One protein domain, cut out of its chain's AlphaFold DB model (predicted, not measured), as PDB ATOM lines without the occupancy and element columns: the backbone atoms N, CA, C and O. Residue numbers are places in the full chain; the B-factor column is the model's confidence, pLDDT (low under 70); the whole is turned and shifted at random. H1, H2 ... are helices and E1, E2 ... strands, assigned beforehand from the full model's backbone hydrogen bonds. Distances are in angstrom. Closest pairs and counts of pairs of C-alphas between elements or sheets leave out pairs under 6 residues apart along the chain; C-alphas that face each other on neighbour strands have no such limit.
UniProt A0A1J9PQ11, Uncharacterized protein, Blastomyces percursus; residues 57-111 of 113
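What this domain is: This is residues 57 to 111 of the 113 residues of an uncharacterized protein of Blastomyces percursus (UniProt A0A1J9PQ11). What is the picture? A two-stranded hairpin, E1 and E2, reaches away from two helices, H1 and H2, set loosely side by side near the end where E1 begins and E2 ends. What makes it? The 55 printed residues are mixed in class, running H1, E1, E2, H2, with one antiparallel sheet, E1 - E2; the whole is only just loose, close to compact, with a radius of gyration of the C-alphas of 12.6 A and spans of 35 by 26 by 18 A.

Where its parts are: What comes first? H1, residues 61 to 69, begins at C-alpha 61, (216.333, 217.295, 283.029), and measures 12.3 A. E1, residues 73 to 80, measures 17.6 A and bends by 73 degrees at residue 76. What follows? E2, residues 90 to 95, measures 15.6 A; H2, residues 97 to 106, measures 14.6 A, ending at C-alpha 106, (222.245, 212.041, 271.025).

How they stand to each other: How do the strands pair? In the E1 and E2 hairpin, antiparallel at 162 degrees, N 78 and O 92 are within hydrogen-bond range at 2.9 A. How do the helices stand? H1 and H2 are close but not clearly touching, their closest C-alphas, Ile 67 and Leu 99, 8.0 A apart, at a shallow tilt of 18 degrees, opposite ways. In both, every O i to N i+4 pair is within hydrogen-bond range. E1 and H2 are apart.

The domain as a whole: How large is it? The C-alphas farthest apart, of Asn 85 and Glu 98, are 36.0 A apart. Is it whole and sure? The printed part has no cut and no long link; pLDDT is under 70 at residues 82 to 87 and 111.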
ATOM      1  N   PHE A  57     224.643 222.033 273.249       80.56
ATOM      2  CA  PHE A  57     223.602 221.020 273.118       80.56
ATOM      3  C   PHE A  57     222.501 221.307 274.122       80.56
ATOM      4  O   PHE A  57     222.783 221.641 275.275       80.56
ATOM      5  N   GLU A  58     221.254 221.169 273.686       82.62
ATOM      6  CA  GLU A  58     220.122 221.248 274.599       82.62
ATOM      7  C   GLU A  58     220.022 219.947 275.404       82.62
ATOM      8  O   GLU A  58     219.836 218.853 274.857       82.62
ATOM      9  N   LEU A  59     220.172 220.076 276.720       84.81
ATOM     10  CA  LEU A  59     220.054 218.974 277.665       84.81
ATOM     11  C   LEU A  59     218.662 218.977 278.294       84.81
ATOM     12  O   LEU A  59     218.131 220.026 278.655       84.81
ATOM     13  N   THR A  60     218.081 217.792 278.465       86.75
ATOM     14  CA  THR A  60     216.855 217.632 279.255       86.75
ATOM     15  C   THR A  60     217.192 217.447 280.731       86.75
ATOM     16  O   THR A  60     218.323 217.134 281.103       86.75
ATOM     17  N   LEU A  61     216.181 217.563 281.596       86.12
ATOM     18  CA  LEU A  61     216.333 217.295 283.029       86.12
ATOM     19  C   LEU A  61     216.931 215.904 283.312       86.12
ATOM     20  O   LEU A  61     217.759 215.760 284.207       86.12
ATOM     21  N   GLN A  62     216.545 214.896 282.525       88.88
ATOM     22  CA  GLN A  62     217.066 213.536 282.654       88.88
ATOM     23  C   GLN A  62     218.574 213.459 282.374       88.88
ATOM     24  O   GLN A  62     219.283 212.745 283.078       88.88
ATOM     25  N   ASP A  63     219.082 214.218 281.399       86.19
ATOM     26  CA  ASP A  63     220.524 214.260 281.129       86.19
ATOM     27  C   ASP A  63     221.279 214.873 282.286       86.19
ATOM     28  O   ASP A  63     222.321 214.368 282.679       86.19
ATOM     29  N   VAL A  64     220.743 215.960 282.842       85.88
ATOM     30  CA  VAL A  64     221.359 216.642 283.977       85.88
ATOM     31  C   VAL A  64     221.423 215.695 285.171       85.88
ATOM     32  O   VAL A  64     222.463 215.593 285.814       85.88
ATOM     33  N   GLN A  65     220.356 214.942 285.435       88.06
ATOM     34  CA  GLN A  65     220.362 213.916 286.477       88.06
ATOM     35  C   GLN A  65     221.395 212.818 286.201       88.06
ATOM     36  O   GLN A  65     222.115 212.427 287.119       88.06
ATOM     37  N   ALA A  66     221.505 212.352 284.954       85.88
ATOM     38  CA  ALA A  66     222.503 211.360 284.566       85.88
ATOM     39  C   ALA A  66     223.933 211.893 284.740       85.88
ATOM     40  O   ALA A  66     224.777 211.181 285.273       85.88
ATOM     41  N   ILE A  67     224.186 213.152 284.374       86.44
ATOM     42  CA  ILE A  67     225.472 213.829 284.571       86.44
ATOM     43  C   ILE A  67     225.812 213.883 286.056       86.44
ATOM     44  O   ILE A  67     226.883 213.431 286.439       86.44
ATOM     45  N   LEU A  68     224.898 214.382 286.892       84.88
ATOM     46  CA  LEU A  68     225.123 214.535 288.331       84.88
ATOM     47  C   LEU A  68     225.262 213.196 289.071       84.88
ATOM     48  O   LEU A  68     225.887 213.157 290.125       84.88
ATOM     49  N   SER A  69     224.677 212.121 288.534       86.06
ATOM     50  CA  SER A  69     224.788 210.765 289.091       86.06
ATOM     51  C   SER A  69     225.988 209.994 288.542       86.06
ATOM     52  O   SER A  69     226.359 208.961 289.091       86.06
ATOM     53  N   SER A  70     226.569 210.457 287.434       77.00
ATOM     54  CA  SER A  70     227.808 209.919 286.897       77.00
ATOM     55  C   SER A  70     228.961 210.622 287.599       77.00
ATOM     56  O   SER A  70     229.034 211.848 287.578       77.00
ATOM     57  N   ASP A  71     229.910 209.882 288.165       81.56
ATOM     58  CA  ASP A  71     231.125 210.443 288.791       81.56
ATOM     59  C   ASP A  71     232.068 211.157 287.782       81.56
ATOM     60  O   ASP A  71     233.259 211.331 288.015       81.56
ATOM     61  N   GLN A  72     231.530 211.568 286.631       78.44
ATOM     62  CA  GLN A  72     232.170 212.212 285.491       78.44
ATOM     63  C   GLN A  72     232.059 213.742 285.535       78.44
ATOM     64  O   GLN A  72     232.483 214.416 284.592       78.44
ATOM     65  N   VAL A  73     231.481 214.307 286.601       81.12
ATOM     66  CA  VAL A  73     231.506 215.752 286.856       81.12
ATOM     67  C   VAL A  73     232.869 216.117 287.434       81.12
ATOM     68  O   VAL A  73     233.273 215.645 288.493       81.12
ATOM     69  N   GLY A  74     233.595 216.978 286.730       74.06
ATOM     70  CA  GLY A  74     234.873 217.492 287.198       74.06
ATOM     71  C   GLY A  74     234.725 218.349 288.459       74.06
ATOM     72  O   GLY A  74     233.659 218.857 288.789       74.06
ATOM     73  N   SER A  75     235.840 218.568 289.154       72.56
ATOM     74  CA  SER A  75     235.868 219.149 290.506       72.56
ATOM     75  C   SER A  75     235.347 220.594 290.639       72.56
ATOM     76  O   SER A  75     235.274 221.094 291.762       72.56
ATOM     77  N   LYS A  76     235.047 221.307 289.545       76.62
ATOM     78  CA  LYS A  76     234.669 222.729 289.587       76.62
ATOM     79  C   LYS A  76     233.306 222.972 288.951       76.62
ATOM     80  O   LYS A  76     233.074 222.611 287.800       76.62
ATOM     81  N   VAL A  77     232.462 223.672 289.703       79.19
ATOM     82  CA  VAL A  77     231.150 224.170 289.290       79.19
ATOM     83  C   VAL A  77     231.188 225.691 289.331       79.19
ATOM     84  O   VAL A  77     231.673 226.270 290.302       79.19
ATOM     85  N   TRP A  78     230.682 226.333 288.284       79.31
ATOM     86  CA  TRP A  78     230.624 227.789 288.182       79.31
ATOM     87  C   TRP A  78     229.174 228.229 288.030       79.31
ATOM     88  O   TRP A  78     228.454 227.683 287.198       79.31
ATOM     89  N   LEU A  79     228.756 229.226 288.807       80.56
ATOM     90  CA  LEU A  79     227.485 229.918 288.619       80.56
ATOM     91  C   LEU A  79     227.771 231.251 287.932       80.56
ATOM     92  O   LEU A  79     228.559 232.052 288.431       80.56
ATOM     93  N   THR A  80     227.134 231.474 286.790       77.31
ATOM     94  CA  THR A  80     227.166 232.756 286.090       77.31
ATOM     95  C   THR A  80     225.846 233.464 286.337       77.31
ATOM     96  O   THR A  80     224.805 233.051 285.822       77.31
ATOM     97  N   GLU A  81     225.893 234.532 287.127       73.62
ATOM     98  CA  GLU A  81     224.797 235.489 287.239       73.62
ATOM     99  C   GLU A  81     224.880 236.473 286.072       73.62
ATOM    100  O   GLU A  81     225.935 237.044 285.786       73.62
ATOM    101  N   THR A  82     223.775 236.657 285.360       65.81
ATOM    102  CA  THR A  82     223.718 237.574 284.224       65.81
ATOM    103  C   THR A  82     223.172 238.923 284.670       65.81
ATOM    104  O   THR A  82     222.047 239.014 285.162       65.81
ATOM    105  N   TYR A  83     223.949 239.989 284.472       57.84
ATOM    106  CA  TYR A  83     223.495 241.358 284.716       57.84
ATOM    107  C   TYR A  83     222.586 241.814 283.568       57.84
ATOM    108  O   TYR A  83     223.049 242.315 282.546       57.84
ATOM    109  N   GLY A  84     221.282 241.603 283.724       61.44
ATOM    110  CA  GLY A  84     220.261 242.058 282.784       61.44
ATOM    111  C   GLY A  84     218.928 241.351 283.011       61.44
ATOM    112  O   GLY A  84     218.889 240.167 283.325       61.44
ATOM    113  N   ASN A  85     217.821 242.065 282.816       58.38
ATOM    114  CA  ASN A  85     216.470 241.598 283.164       58.38
ATOM    115  C   ASN A  85     215.948 240.440 282.283       58.38
ATOM    116  O   ASN A  85     214.789 240.059 282.415       58.38
ATOM    117  N   GLN A  86     216.749 239.936 281.337       62.19
ATOM    118  CA  GLN A  86     216.307 239.011 280.286       62.19
ATOM    119  C   GLN A  86     217.121 237.716 280.185       62.19
ATOM    120  O   GLN A  86     216.836 236.892 279.320       62.19
ATOM    121  N   SER A  87     218.113 237.504 281.047       65.81
ATOM    122  CA  SER A  87     218.931 236.292 281.007       65.81
ATOM    123  C   SER A  87     218.783 235.505 282.301       65.81
ATOM    124  O   SER A  87     218.735 236.074 283.391       65.81
ATOM    125  N   LEU A  88     218.655 234.186 282.165       75.44
ATOM    126  CA  LEU A  88     218.591 233.283 283.303       75.44
ATOM    127  C   LEU A  88     220.012 232.981 283.798       75.44
ATOM    128  O   LEU A  88     220.924 232.818 282.978       75.44
ATOM    129  N   PRO A  89     220.210 232.860 285.122       78.56
ATOM    130  CA  PRO A  89     221.480 232.403 285.660       78.56
ATOM    131  C   PRO A  89     221.812 231.022 285.090       78.56
ATOM    132  O   PRO A  89     220.939 230.165 284.939       78.56
ATOM    133  N   THR A  90     223.083 230.811 284.766       78.19
ATOM    134  CA  THR A  90     223.552 229.580 284.119       78.19
ATOM    135  C   THR A  90     224.616 228.906 284.975       78.19
ATOM    136  O   THR A  90     225.521 229.566 285.485       78.19
ATOM    137  N   ILE A  91     224.530 227.582 285.108       80.69
ATOM    138  CA  ILE A  91     225.555 226.762 285.761       80.69
ATOM    139  C   ILE A  91     226.452 226.142 284.689       80.69
ATOM    140  O   ILE A  91     225.969 225.587 283.706       80.69
ATOM    141  N   THR A  92     227.766 226.217 284.885       82.88
ATOM    142  CA  THR A  92     228.762 225.552 284.040       82.88
ATOM    143  C   THR A  92     229.480 224.472 284.834       82.88
ATOM    144  O   THR A  92     230.010 224.720 285.920       82.88
ATOM    145  N   LEU A  93     229.517 223.273 284.259       83.88
ATOM    146  CA  LEU A  93     230.144 222.081 284.815       83.88
ATOM    147  C   LEU A  93     231.186 221.588 283.814       83.88
ATOM    148  O   LEU A  93     230.908 221.505 282.618       83.88
ATOM    149  N   THR A  94     232.375 221.234 284.288       84.75
ATOM    150  CA  THR A  94     233.289 220.419 283.480       84.75
ATOM    151  C   THR A  94     232.837 218.970 283.550       84.75
ATOM    152  O   THR A  94     232.567 218.486 284.645       84.75
ATOM    153  N   VAL A  95     232.792 218.278 282.418       84.75
ATOM    154  CA  VAL A  95     232.453 216.852 282.352       84.75
ATOM    155  C   VAL A  95     233.551 216.066 281.645       84.75
ATOM    156  O   VAL A  95     234.386 216.661 280.957       84.75
ATOM    157  N   SER A  96     233.554 214.742 281.808       85.31
ATOM    158  CA  SER A  96     234.475 213.866 281.084       85.31
ATOM    159  C   SER A  96     234.276 213.943 279.563       85.31
ATOM    160  O   SER A  96     233.207 214.307 279.053       85.31
ATOM    161  N   GLN A  97     235.323 213.594 278.813       84.75
ATOM    162  CA  GLN A  97     235.290 213.633 277.353       84.75
ATOM    163  C   GLN A  97     234.308 212.603 276.780       84.75
ATOM    164  O   GLN A  97     233.615 212.892 275.805       84.75
ATOM    165  N   GLU A  98     234.195 211.433 277.407       86.69
ATOM    166  CA  GLU A  98     233.276 210.360 277.012       86.69
ATOM    167  C   GLU A  98     231.823 210.831 277.089       86.69
ATOM    168  O   GLU A  98     231.038 210.618 276.164       86.69
ATOM    169  N   LEU A  99     231.480 211.534 278.170       84.19
ATOM    170  CA  LEU A  99     230.143 212.068 278.381       84.19
ATOM    171  C   LEU A  99     229.837 213.207 277.393       84.19
ATOM    172  O   LEU A  99     228.728 213.290 276.861       84.19
ATOM    173  N   CYS A 100     230.833 214.036 277.063       85.25
ATOM    174  CA  CYS A 100     230.704 215.035 275.999       85.25
ATOM    175  C   CYS A 100     230.414 214.388 274.632       85.25
ATOM    176  O   CYS A 100     229.510 214.832 273.917       85.25
ATOM    177  N   ILE A 101     231.129 213.311 274.281       86.88
ATOM    178  CA  ILE A 101     230.898 212.564 273.035       86.88
ATOM    179  C   ILE A 101     229.482 211.981 273.024       86.88
ATOM    180  O   ILE A 101     228.757 212.194 272.050       86.88
ATOM    181  N   TYR A 102     229.067 211.324 274.110       86.62
ATOM    182  CA  TYR A 102     227.728 210.748 274.254       86.62
ATOM    183  C   TYR A 102     226.634 211.771 273.931       86.62
ATOM    184  O   TYR A 102     225.867 211.578 272.983       86.62
ATOM    185  N   PHE A 103     226.622 212.913 274.626       84.25
ATOM    186  CA  PHE A 103     225.604 213.939 274.397       84.25
ATOM    187  C   PHE A 103     225.694 214.559 273.004       84.25
ATOM    188  O   PHE A 103     224.658 214.812 272.392       84.25
ATOM    189  N   SER A 104     226.902 214.712 272.452       84.00
ATOM    190  CA  SER A 104     227.073 215.261 271.103       84.00
ATOM    191  C   SER A 104     226.470 214.400 269.988       84.00
ATOM    192  O   SER A 104     226.181 214.921 268.913       84.00
ATOM    193  N   THR A 105     226.277 213.100 270.233       85.31
ATOM    194  CA  THR A 105     225.645 212.177 269.271       85.31
ATOM    195  C   THR A 105     224.140 212.045 269.461       85.31
ATOM    196  O   THR A 105     223.431 211.736 268.506       85.31
ATOM    197  N   GLN A 106     223.646 212.276 270.679       83.69
ATOM    198  CA  GLN A 106     222.245 212.041 271.025       83.69
ATOM    199  C   GLN A 106     221.393 213.307 271.034       83.69
ATOM    200  O   GLN A 106     220.170 213.216 270.935       83.69
ATOM    201  N   ARG A 107     222.010 214.484 271.188       83.25
ATOM    202  CA  ARG A 107     221.295 215.744 271.409       83.25
ATOM    203  C   ARG A 107     221.412 216.703 270.245       83.25
ATOM    204  O   ARG A 107     222.379 216.697 269.487       83.25
ATOM    205  N   HIS A 108     220.391 217.543 270.125       79.88
ATOM    206  CA  HIS A 108     220.353 218.571 269.104       79.88
ATOM    207  C   HIS A 108     221.312 219.698 269.476       79.88
ATOM    208  O   HIS A 108     221.306 220.195 270.607       79.88
ATOM    209  N   GLN A 109     222.149 220.087 268.520       79.50
ATOM    210  CA  GLN A 109     222.989 221.259 268.680       79.50
ATOM    211  C   GLN A 109     222.118 222.511 268.553       79.50
ATOM    212  O   GLN A 109     221.358 222.647 267.594       79.50
ATOM    213  N   VAL A 110     222.266 223.435 269.494       75.88
ATOM    214  CA  VAL A 110     221.625 224.748 269.454       75.88
ATOM    215  C   VAL A 110     222.643 225.816 269.077       75.88
ATOM    216  O   VAL A 110     223.828 225.735 269.410       75.88
ATOM    217  N   PHE A 111     222.168 226.830 268.365       68.25
ATOM    218  CA  PHE A 111     222.941 228.024 268.058       68.25
ATOM    219  C   PHE A 111     222.421 229.139 268.951       68.25
ATOM    220  O   PHE A 111     221.247 229.495 268.873       68.25
TER     221      PHE A 111